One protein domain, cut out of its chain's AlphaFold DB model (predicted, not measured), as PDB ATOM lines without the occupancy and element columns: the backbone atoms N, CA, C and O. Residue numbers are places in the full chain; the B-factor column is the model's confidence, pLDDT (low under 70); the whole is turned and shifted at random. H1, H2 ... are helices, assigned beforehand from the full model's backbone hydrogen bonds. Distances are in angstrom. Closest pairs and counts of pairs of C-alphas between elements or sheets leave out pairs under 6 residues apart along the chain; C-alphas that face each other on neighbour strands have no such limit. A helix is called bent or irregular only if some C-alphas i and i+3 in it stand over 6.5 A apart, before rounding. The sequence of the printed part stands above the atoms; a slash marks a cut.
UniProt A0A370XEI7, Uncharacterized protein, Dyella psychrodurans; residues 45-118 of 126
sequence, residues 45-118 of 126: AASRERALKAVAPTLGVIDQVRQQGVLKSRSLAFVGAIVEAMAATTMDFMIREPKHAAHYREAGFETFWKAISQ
ATOM      1  N   ALA A  45      39.963  94.641 127.181       65.44
ATOM      2  CA  ALA A  45      39.627  95.832 126.394       65.44
ATOM      3  C   ALA A  45      39.987  97.140 127.132       65.44
ATOM      4  O   ALA A  45      40.542  98.059 126.532       65.44
ATOM      5  N   ALA A  46      39.794  97.179 128.455       67.00
ATOM      6  CA  ALA A  46      40.136  98.320 129.306       67.00
ATOM      7  C   ALA A  46      41.651  98.595 129.401       67.00
ATOM      8  O   ALA A  46      42.071  99.737 129.607       67.00
ATOM      9  N   SER A  47      42.497  97.566 129.282       68.50
ATOM     10  CA  SER A  47      43.955  97.735 129.220       68.50
ATOM     11  C   SER A  47      44.393  98.271 127.855       68.50
ATOM     12  O   SER A  47      45.228  99.174 127.803       68.50
ATOM     13  N   ARG A  48      43.780  97.794 126.760       67.62
ATOM     14  CA  ARG A  48      44.024  98.336 125.410       67.62
ATOM     15  C   ARG A  48      43.615  99.803 125.306       67.62
ATOM     16  O   ARG A  48      44.379 100.614 124.796       67.62
ATOM     17  N   GLU A  49      42.454 100.164 125.842       70.25
ATOM     18  CA  GLU A  49      41.962 101.545 125.815       70.25
ATOM     19  C   GLU A  49      42.889 102.508 126.573       70.25
ATOM     20  O   GLU A  49      43.194 103.598 126.088       70.25
ATOM     21  N   ARG A  50      43.397 102.098 127.743       74.50
ATOM     22  CA  ARG A  50      44.373 102.892 128.505       74.50
ATOM     23  C   ARG A  50      45.689 103.068 127.753       74.50
ATOM     24  O   ARG A  50      46.227 104.174 127.748       74.50
ATOM     25  N   ALA A  51      46.179 102.016 127.097       71.75
ATOM     26  CA  ALA A  51      47.369 102.102 126.258       71.75
ATOM     27  C   ALA A  51      47.151 103.070 125.083       71.75
ATOM     28  O   ALA A  51      47.952 103.982 124.891       71.75
ATOM     29  N   LEU A  52      46.024 102.950 124.370       71.94
ATOM     30  CA  LEU A  52      45.652 103.845 123.268       71.94
ATOM     31  C   LEU A  52      45.564 105.309 123.713       71.94
ATOM     32  O   LEU A  52      46.091 106.183 123.032       71.94
ATOM     33  N   LYS A  53      44.966 105.585 124.878       76.56
ATOM     34  CA  LYS A  53      44.914 106.938 125.457       76.56
ATOM     35  C   LYS A  53      46.306 107.508 125.731       76.56
ATOM     36  O   LYS A  53      46.533 108.686 125.474       76.56
ATOM     37  N   ALA A  54      47.237 106.687 126.214       78.19
ATOM     38  CA  ALA A  54      48.604 107.122 126.493       78.19
ATOM     39  C   ALA A  54      49.393 107.467 125.216       78.19
ATOM     40  O   ALA A  54      50.224 108.373 125.245       78.19
ATOM     41  N   VAL A  55      49.118 106.785 124.098       79.50
ATOM     42  CA  VAL A  55      49.799 107.021 122.809       79.50
ATOM     43  C   VAL A  55      49.024 107.934 121.853       79.50
ATOM     44  O   VAL A  55      49.544 108.286 120.794       79.50
ATOM     45  N   ALA A  56      47.808 108.356 122.214       81.69
ATOM     46  CA  ALA A  56      46.929 109.156 121.361       81.69
ATOM     47  C   ALA A  56      47.584 110.432 120.792       81.69
ATOM     48  O   ALA A  56      47.407 110.681 119.599       81.69
ATOM     49  N   PRO A  57      48.385 111.213 121.552       85.06
ATOM     50  CA  PRO A  57      49.077 112.373 120.990       85.06
ATOM     51  C   PRO A  57      50.036 111.995 119.855       85.06
ATOM     52  O   PRO A  57      50.003 112.610 118.793       85.06
ATOM     53  N   THR A  58      50.836 110.941 120.037       85.00
ATOM     54  CA  THR A  58      51.758 110.435 119.009       85.00
ATOM     55  C   THR A  58      51.002 109.928 117.785       85.00
ATOM     56  O   THR A  58      51.380 110.240 116.656       85.00
ATOM     57  N   LEU A  59      49.906 109.189 117.992       85.94
ATOM     58  CA  LEU A  59      49.042 108.726 116.906       85.94
ATOM     59  C   LEU A  59      48.438 109.894 116.114       85.94
ATOM     60  O   LEU A  59      48.323 109.788 114.896       85.94
ATOM     61  N   GLY A  60      48.118 111.013 116.769       87.75
ATOM     62  CA  GLY A  60      47.658 112.233 116.104       87.75
ATOM     63  C   GLY A  60      48.707 112.834 115.165       87.75
ATOM     64  O   GLY A  60      48.384 113.193 114.035       87.75
ATOM     65  N   VAL A  61      49.976 112.879 115.586       89.94
ATOM     66  CA  VAL A  61      51.081 113.370 114.740       89.94
ATOM     67  C   VAL A  61      51.340 112.420 113.567       89.94
ATOM     68  O   VAL A  61      51.507 112.868 112.433       89.94
ATOM     69  N   ILE A  62      51.318 111.103 113.812       89.19
ATOM     70  CA  ILE A  62      51.426 110.092 112.749       89.19
ATOM     71  C   ILE A  62      50.287 110.259 111.744       89.19
ATOM     72  O   ILE A  62      50.539 110.228 110.541       89.19
ATOM     73  N   ASP A  63      49.052 110.461 112.207       90.19
ATOM     74  CA  ASP A  63      47.905 110.627 111.319       90.19
ATOM     75  C   ASP A  63      48.009 111.908 110.482       90.19
ATOM     76  O   ASP A  63      47.807 111.855 109.269       90.19
ATOM     77  N   GLN A  64      48.430 113.026 111.084       90.44
ATOM     78  CA  GLN A  64      48.690 114.279 110.368       90.44
ATOM     79  C   GLN A  64      49.692 114.082 109.218       90.44
ATOM     80  O   GLN A  64      49.440 114.518 108.094       90.44
ATOM     81  N   VAL A  65      50.823 113.421 109.484       90.00
ATOM     82  CA  VAL A  65      51.866 113.177 108.472       90.00
ATOM     83  C   VAL A  65      51.370 112.190 107.412       90.00
ATOM     84  O   VAL A  65      51.506 112.440 106.213       90.00
ATOM     85  N   ARG A  66      50.717 111.100 107.838       89.88
ATOM     86  CA  ARG A  66      50.148 110.064 106.965       89.88
ATOM     87  C   ARG A  66      49.143 110.638 105.969       89.88
ATOM     88  O   ARG A  66      49.170 110.240 104.807       89.88
ATOM     89  N   GLN A  67      48.265 111.545 106.400       87.94
ATOM     90  CA  GLN A  67      47.235 112.155 105.547       87.94
ATOM     91  C   GLN A  67      47.826 112.936 104.362       87.94
ATOM     92  O   GLN A  67      47.190 113.036 103.312       87.94
ATOM     93  N   GLN A  68      49.049 113.447 104.509       86.25
ATOM     94  CA  GLN A  68      49.774 114.163 103.459       86.25
ATOM     95  C   GLN A  68      50.706 113.234 102.657       86.25
ATOM     96  O   GLN A  68      51.111 113.568 101.547       86.25
ATOM     97  N   GLY A  69      51.028 112.054 103.193       84.62
ATOM     98  CA  GLY A  69      52.018 111.133 102.643       84.62
ATOM     99  C   GLY A  69      51.488 110.015 101.745       84.62
ATOM    100  O   GLY A  69      50.321 109.951 101.349       84.62
ATOM    101  N   VAL A  70      52.389 109.082 101.429       83.50
ATOM    102  CA  VAL A  70      52.121 107.946 100.525       83.50
ATOM    103  C   VAL A  70      51.123 106.932 101.100       83.50
ATOM    104  O   VAL A  70      50.474 106.205 100.349       83.50
ATOM    105  N   LEU A  71      50.942 106.912 102.425       87.56
ATOM    106  CA  LEU A  71      50.028 106.006 103.133       87.56
ATOM    107  C   LEU A  71      48.663 106.639 103.469       87.56
ATOM    108  O   LEU A  71      47.911 106.087 104.276       87.56
ATOM    109  N   LYS A  72      48.291 107.763 102.839       89.25
ATOM    110  CA  LYS A  72      47.026 108.480 103.112       89.25
ATOM    111  C   LYS A  72      45.752 107.638 102.954       89.25
ATOM    112  O   LYS A  72      44.754 107.908 103.619       89.25
ATOM    113  N   SER A  73      45.777 106.611 102.103       89.19
ATOM    114  CA  SER A  73      44.653 105.689 101.871       89.19
ATOM    115  C   SER A  73      44.658 104.462 102.791       89.19
ATOM    116  O   SER A  73      43.778 103.610 102.683       89.19
ATOM    117  N   ARG A  74      45.654 104.329 103.675       91.19
ATOM    118  CA  ARG A  74      45.785 103.207 104.614       91.19
ATOM    119  C   ARG A  74      45.282 103.601 105.997       91.19
ATOM    120  O   ARG A  74      45.352 104.769 106.373       91.19
ATOM    121  N   SER A  75      44.792 102.625 106.758       90.25
ATOM    122  CA  SER A  75      44.309 102.859 108.120       90.25
ATOM    123  C   SER A  75      45.452 103.252 109.060       90.25
ATOM    124  O   SER A  75      46.582 102.784 108.914       90.25
ATOM    125  N   LEU A  76      45.151 104.076 110.069       85.19
ATOM    126  CA  LEU A  76      46.125 104.451 111.099       85.19
ATOM    127  C   LEU A  76      46.649 103.225 111.866       85.19
ATOM    128  O   LEU A  76      47.825 103.176 112.205       85.19
ATOM    129  N   ALA A  77      45.803 102.208 112.066       83.19
ATOM    130  CA  ALA A  77      46.196 100.945 112.688       83.19
ATOM    131  C   ALA A  77      47.268 100.196 111.876       83.19
ATOM    132  O   ALA A  77      48.245  99.717 112.443       83.19
ATOM    133  N   PHE A  78      47.122 100.139 110.547       84.69
ATOM    134  CA  PHE A  78      48.119  99.524 109.669       84.69
ATOM    135  C   PHE A  78      49.447 100.284 109.705       84.69
ATOM    136  O   PHE A  78      50.507  99.675 109.823       84.69
ATOM    137  N   VAL A  79      49.393 101.619 109.655       88.44
ATOM    138  CA  VAL A  79      50.596 102.455 109.765       88.44
ATOM    139  C   VAL A  79      51.275 102.250 111.117       88.44
ATOM    140  O   VAL A  79      52.477 102.023 111.148       88.44
ATOM    141  N   GLY A  80      50.517 102.238 112.216       85.94
ATOM    142  CA  GLY A  80      51.046 101.953 113.551       85.94
ATOM    143  C   GLY A  80      51.771 100.606 113.635       85.94
ATOM    144  O   GLY A  80      52.870 100.548 114.174       85.94
ATOM    145  N   ALA A  81      51.217  99.547 113.033       84.94
ATOM    146  CA  ALA A  81      51.855  98.229 113.007       84.94
ATOM    147  C   ALA A  81      53.184  98.212 112.225       84.94
ATOM    148  O   ALA A  81      54.134  97.551 112.640       84.94
ATOM    149  N   ILE A  82      53.285  98.961 111.120       89.50
ATOM    150  CA  ILE A  82      54.554  99.131 110.392       89.50
ATOM    151  C   ILE A  82      55.591  99.833 111.273       89.50
ATOM    152  O   ILE A  82      56.735  99.386 111.347       89.50
ATOM    153  N   VAL A  83      55.194 100.921 111.940       89.44
ATOM    154  CA  VAL A  83      56.084 101.685 112.826       89.44
ATOM    155  C   VAL A  83      56.598 100.811 113.968       89.44
ATOM    156  O   VAL A  83      57.792 100.835 114.255       89.44
ATOM    157  N   GLU A  84      55.729  99.986 114.557       86.88
ATOM    158  CA  GLU A  84      56.099  98.999 115.577       86.88
ATOM    159  C   GLU A  84      57.151  98.008 115.069       86.88
ATOM    160  O   GLU A  84      58.187  97.821 115.705       86.88
ATOM    161  N   ALA A  85      56.938  97.424 113.886       88.44
ATOM    162  CA  ALA A  85      57.886  96.481 113.299       88.44
ATOM    163  C   ALA A  85      59.258  97.125 113.016       88.44
ATOM    164  O   ALA A  85      60.304  96.515 113.265       88.44
ATOM    165  N   MET A  86      59.271  98.373 112.534       93.25
ATOM    166  CA  MET A  86      60.503  99.136 112.308       93.25
ATOM    167  C   MET A  86      61.240  99.425 113.620       93.25
ATOM    168  O   MET A  86      62.464  99.283 113.682       93.25
ATOM    169  N   ALA A  87      60.514  99.806 114.672       90.88
ATOM    170  CA  ALA A  87      61.094 100.088 115.979       90.88
ATOM    171  C   ALA A  87      61.679  98.827 116.623       90.88
ATOM    172  O   ALA A  87      62.825  98.853 117.065       90.88
ATOM    173  N   ALA A  88      60.942  97.714 116.596       88.75
ATOM    174  CA  ALA A  88      61.410  96.427 117.101       88.75
ATOM    175  C   ALA A  88      62.704  95.981 116.402       88.75
ATOM    176  O   ALA A  88      63.682  95.649 117.069       88.75
ATOM    177  N   THR A  89      62.741  96.059 115.066       93.38
ATOM    178  CA  THR A  89      63.945  95.743 114.277       93.38
ATOM    179  C   THR A  89      65.113  96.655 114.657       93.38
ATOM    180  O   THR A  89      66.233  96.195 114.847       93.38
ATOM    181  N   THR A  90      64.854  97.953 114.817       95.69
ATOM    182  CA  THR A  90      65.886  98.928 115.190       95.69
ATOM    183  C   THR A  90      66.476  98.626 116.569       95.69
ATOM    184  O   THR A  90      67.695  98.571 116.714       95.69
ATOM    185  N   MET A  91      65.628  98.390 117.574       93.81
ATOM    186  CA  MET A  91      66.060  98.082 118.943       93.81
ATOM    187  C   MET A  91      66.857  96.776 119.012       93.81
ATOM    188  O   MET A  91      67.853  96.703 119.724       93.81
ATOM    189  N   ASP A  92      66.461  95.763 118.246       92.62
ATOM    190  CA  ASP A  92      67.166  94.486 118.164       92.62
ATOM    191  C   ASP A  92      68.604  94.650 117.627       92.62
ATOM    192  O   ASP A  92      69.550  94.147 118.236       92.62
ATOM    193  N   PHE A  93      68.812  95.457 116.580       95.69
ATOM    194  CA  PHE A  93      70.163  95.811 116.120       95.69
ATOM    195  C   PHE A  93      70.935  96.674 117.128       95.69
ATOM    196  O   PHE A  93      72.127  96.451 117.335       95.69
ATOM    197  N   MET A  94      70.274  97.616 117.813       96.00
ATOM    198  CA  MET A  94      70.909  98.409 118.876       96.00
ATOM    199  C   MET A  94      71.424  97.532 120.029       96.00
ATOM    200  O   MET A  94      72.484  97.824 120.581       96.00
ATOM    201  N   ILE A  95      70.695  96.467 120.385       91.94
ATOM    202  CA  ILE A  95      71.088  95.504 121.427       91.94
ATOM    203  C   ILE A  95      72.261  94.636 120.956       91.94
ATOM    204  O   ILE A  95      73.214  94.437 121.708       91.94
ATOM    205  N   ARG A  96      72.206  94.119 119.721       93.06
ATOM    206  CA  ARG A  96      73.255  93.252 119.152       93.06
ATOM    207  C   ARG A  96      74.569  93.995 118.920       93.06
ATOM    208  O   ARG A  96      75.641  93.423 119.103       93.06
ATOM    209  N   GLU A  97      74.490  95.266 118.535       96.31
ATOM    210  CA  GLU A  97      75.634  96.084 118.131       96.31
ATOM    211  C   GLU A  97      75.665  97.430 118.883       96.31
ATOM    212  O   GLU A  97      75.499  98.499 118.285       96.31
ATOM    213  N   PRO A  98      75.937  97.431 120.202       94.19
ATOM    214  CA  PRO A  98      75.811  98.629 121.038       94.19
ATOM    215  C   PRO A  98      76.740  99.777 120.616       94.19
ATOM    216  O   PRO A  98      76.390 100.946 120.767       94.19
ATOM    217  N   LYS A  99      77.901  99.468 120.015       96.94
ATOM    218  CA  LYS A  99      78.824 100.474 119.452       96.94
ATOM    219  C   LYS A  99      78.208 101.268 118.291       96.94
ATOM    220  O   LYS A  99      78.632 102.392 118.037       96.94
ATOM    221  N   HIS A 100      77.214 100.700 117.609       96.75
ATOM    222  CA  HIS A 100      76.510 101.295 116.475       96.75
ATOM    223  C   HIS A 100      75.058 101.669 116.813       96.75
ATOM    224  O   HIS A 100      74.324 102.118 115.935       96.75
ATOM    225  N   ALA A 101      74.630 101.554 118.076       95.12
ATOM    226  CA  ALA A 101      73.238 101.759 118.477       95.12
ATOM    227  C   ALA A 101      72.671 103.126 118.054       95.12
ATOM    228  O   ALA A 101      71.563 103.201 117.528       95.12
ATOM    229  N   ALA A 102      73.442 104.206 118.208       96.44
ATOM    230  CA  ALA A 102      73.015 105.531 117.756       96.44
ATOM    231  C   ALA A 102      72.806 105.584 116.231       96.44
ATOM    232  O   ALA A 102      71.849 106.195 115.767       96.44
ATOM    233  N   HIS A 103      73.655 104.904 115.454       97.44
ATOM    234  CA  HIS A 103      73.516 104.834 114.001       97.44
ATOM    235  C   HIS A 103      72.241 104.085 113.594       97.44
ATOM    236  O   HIS A 103      71.470 104.596 112.784       97.44
ATOM    237  N   TYR A 104      71.976 102.924 114.203       98.00
ATOM    238  CA  TYR A 104      70.744 102.172 113.954       98.00
ATOM    239  C   TYR A 104      69.496 102.961 114.348       98.00
ATOM    240  O   TYR A 104      68.534 102.991 113.581       98.00
ATOM    241  N   ARG A 105      69.521 103.656 115.492       97.56
ATOM    242  CA  ARG A 105      68.409 104.501 115.946       97.56
ATOM    243  C   ARG A 105      68.037 105.561 114.912       97.56
ATOM    244  O   ARG A 105      66.860 105.676 114.572       97.56
ATOM    245  N   GLU A 106      69.021 106.295 114.394       97.94
ATOM    246  CA  GLU A 106      68.776 107.334 113.388       97.94
ATOM    247  C   GLU A 106      68.366 106.750 112.029       97.94
ATOM    248  O   GLU A 106      67.439 107.252 111.395       97.94
ATOM    249  N   ALA A 107      68.994 105.654 111.594       97.56
ATOM    250  CA  ALA A 107      68.627 104.979 110.348       97.56
ATOM    251  C   ALA A 107      67.183 104.444 110.385       97.56
ATOM    252  O   ALA A 107      66.434 104.587 109.410       97.56
ATOM    253  N   GLY A 108      66.770 103.876 111.519       96.81
ATOM    254  CA  GLY A 108      65.404 103.422 111.753       96.81
ATOM    255  C   GLY A 108      64.399 104.573 111.716       96.81
ATOM    256  O   GLY A 108      63.385 104.474 111.021       96.81
ATOM    257  N   PHE A 109      64.717 105.701 112.363       97.00
ATOM    258  CA  PHE A 109      63.867 106.890 112.311       97.00
ATOM    259  C   PHE A 109      63.713 107.435 110.888       97.00
ATOM    260  O   PHE A 109      62.598 107.702 110.451       97.00
ATOM    261  N   GLU A 110      64.809 107.597 110.146       95.75
ATOM    262  CA  GLU A 110      64.753 108.118 108.778       95.75
ATOM    263  C   GLU A 110      63.966 107.187 107.847       95.75
ATOM    264  O   GLU A 110      63.240 107.654 106.967       95.75
ATOM    265  N   THR A 111      64.052 105.871 108.062       94.69
ATOM    266  CA  THR A 111      63.245 104.878 107.338       94.69
ATOM    267  C   THR A 111      61.759 105.040 107.648       94.69
ATOM    268  O   THR A 111      60.946 105.152 106.729       94.69
ATOM    269  N   PHE A 112      61.406 105.128 108.931       93.94
ATOM    270  CA  PHE A 112      60.045 105.407 109.382       93.94
ATOM    271  C   PHE A 112      59.508 106.717 108.792       93.94
ATOM    272  O   PHE A 112      58.440 106.729 108.175       93.94
ATOM    273  N   TRP A 113      60.262 107.809 108.922       93.88
ATOM    274  CA  TRP A 113      59.872 109.122 108.423       93.88
ATOM    275  C   TRP A 113      59.589 109.088 106.920       93.88
ATOM    276  O   TRP A 113      58.549 109.574 106.472       93.88
ATOM    277  N   LYS A 114      60.470 108.464 106.131       90.75
ATOM    278  CA  LYS A 114      60.283 108.301 104.681       90.75
ATOM    279  C   LYS A 114      59.070 107.437 104.335       90.75
ATOM    280  O   LYS A 114      58.429 107.702 103.324       90.75
ATOM    281  N   ALA A 115      58.745 106.435 105.150       89.19
ATOM    282  CA  ALA A 115      57.615 105.546 104.895       89.19
ATOM    283  C   ALA A 115      56.253 106.247 105.050       89.19
ATOM    284  O   ALA A 115      55.307 105.897 104.344       89.19
ATOM    285  N   ILE A 116      56.139 107.222 105.960       88.75
ATOM    286  CA  ILE A 116      54.855 107.873 106.270       88.75
ATOM    287  C   ILE A 116      54.702 109.285 105.697       88.75
ATOM    288  O   ILE A 116      53.572 109.747 105.544       88.75
ATOM    289  N   SER A 117      55.804 109.970 105.385       88.25
ATOM    290  CA  SER A 117      55.779 111.340 104.866       88.25
ATOM    291  C   SER A 117      55.554 111.392 103.351       88.25
ATOM    292  O   SER A 117      55.618 110.390 102.633       88.25
ATOM    293  N   GLN A 118      55.225 112.584 102.850       77.12
ATOM    294  CA  GLN A 118      55.119 112.829 101.419       77.12
ATOM    295  C   GLN A 118      56.512 112.842 100.791       77.12
ATOM    296  O   GLN A 118      57.379 113.628 101.166       77.12
TER     297      GLN A 118
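What this domain is: This is residues 45 to 118 of the 126 residues of an uncharacterized protein of Dyella psychrodurans (UniProt A0A370XEI7). Two long helices, H2 and H3, make a helical hairpin, and the arm H1b of a third, bent helix crosses its open end. The other arm, H1a, turns away from H1b, and residues 45 to 58 stick out from the body. The printed part has 74 residues, with three named helices in the order H1, H2, H3 and no named strand; its class is all helix. It is only just loose, close to compact, with a radius of gyration of the C-alphas of 13.8 A, and its outline is flat, spanning 37 by 33 by 16 A.

Where its parts are: Find C-alpha 45 at (39.627, 95.832, 126.394), where H1, residues 45 to 68, begins. By its hydrogen bonds it was assigned as one helix, but it is bent: C-alphas 54 and 57 are 7.6 A apart, against about 5 A in a regular helix. Its arm H1a, residues 45 to 54, is 14.4 A long from first to last C-alpha, and its arm H1b, residues 57 to 68, is 17.6 A. After a short link, look for C-alpha 76 at (46.125, 104.451, 111.099); from there H2, residues 76 to 96, runs 30.4 A. One residue later H3, residues 98 to 116, begins and runs 27.3 A to C-alpha 116 at (54.855, 107.873, 106.270). H3 is irregular: C-alphas 99 and 102 are 7.9 A apart, against about 5 A in a regular helix.

How they stand to each other: Start with the hairpin of H2 and H3, which touch at a shallow tilt of 16 degrees and run opposite ways. Their closest C-alphas, those of Met 94 and Ala 101, are 4.1 A apart. Next look at H1b, which touches H2 with residues 59 to 63 alone, at a steep tilt of 68 degrees, only just short of about perpendicular, and opposite ways; the closest C-alphas are those of Asp 63 and Leu 76, 6.4 A apart. H1b and H3 only just touch, with 3 pairs of C-alphas within 8 A, at a steep tilt of 53 degrees and the same way; the closest C-alphas are those of Arg 66 and Ile 116, 5.2 A apart. H1a is apart from H2 and H3, and its line is about perpendicular to that of H1b, at 75 degrees. Along the backbone, each O i to N i+4 pair is within hydrogen-bond range in H1a and H2, as are 7 of 8 in H1b and 13 of 15 in H3.

The domain as a whole: The two C-alphas farthest apart are those of Ala 45 and Lys 99, at 40.1 A. The printed part has no cut; the link from H2 to H3 is tight, and no link is long. Look at residues 45 to 48 for the pLDDT values under 70; the mean of the printed part is 87.9.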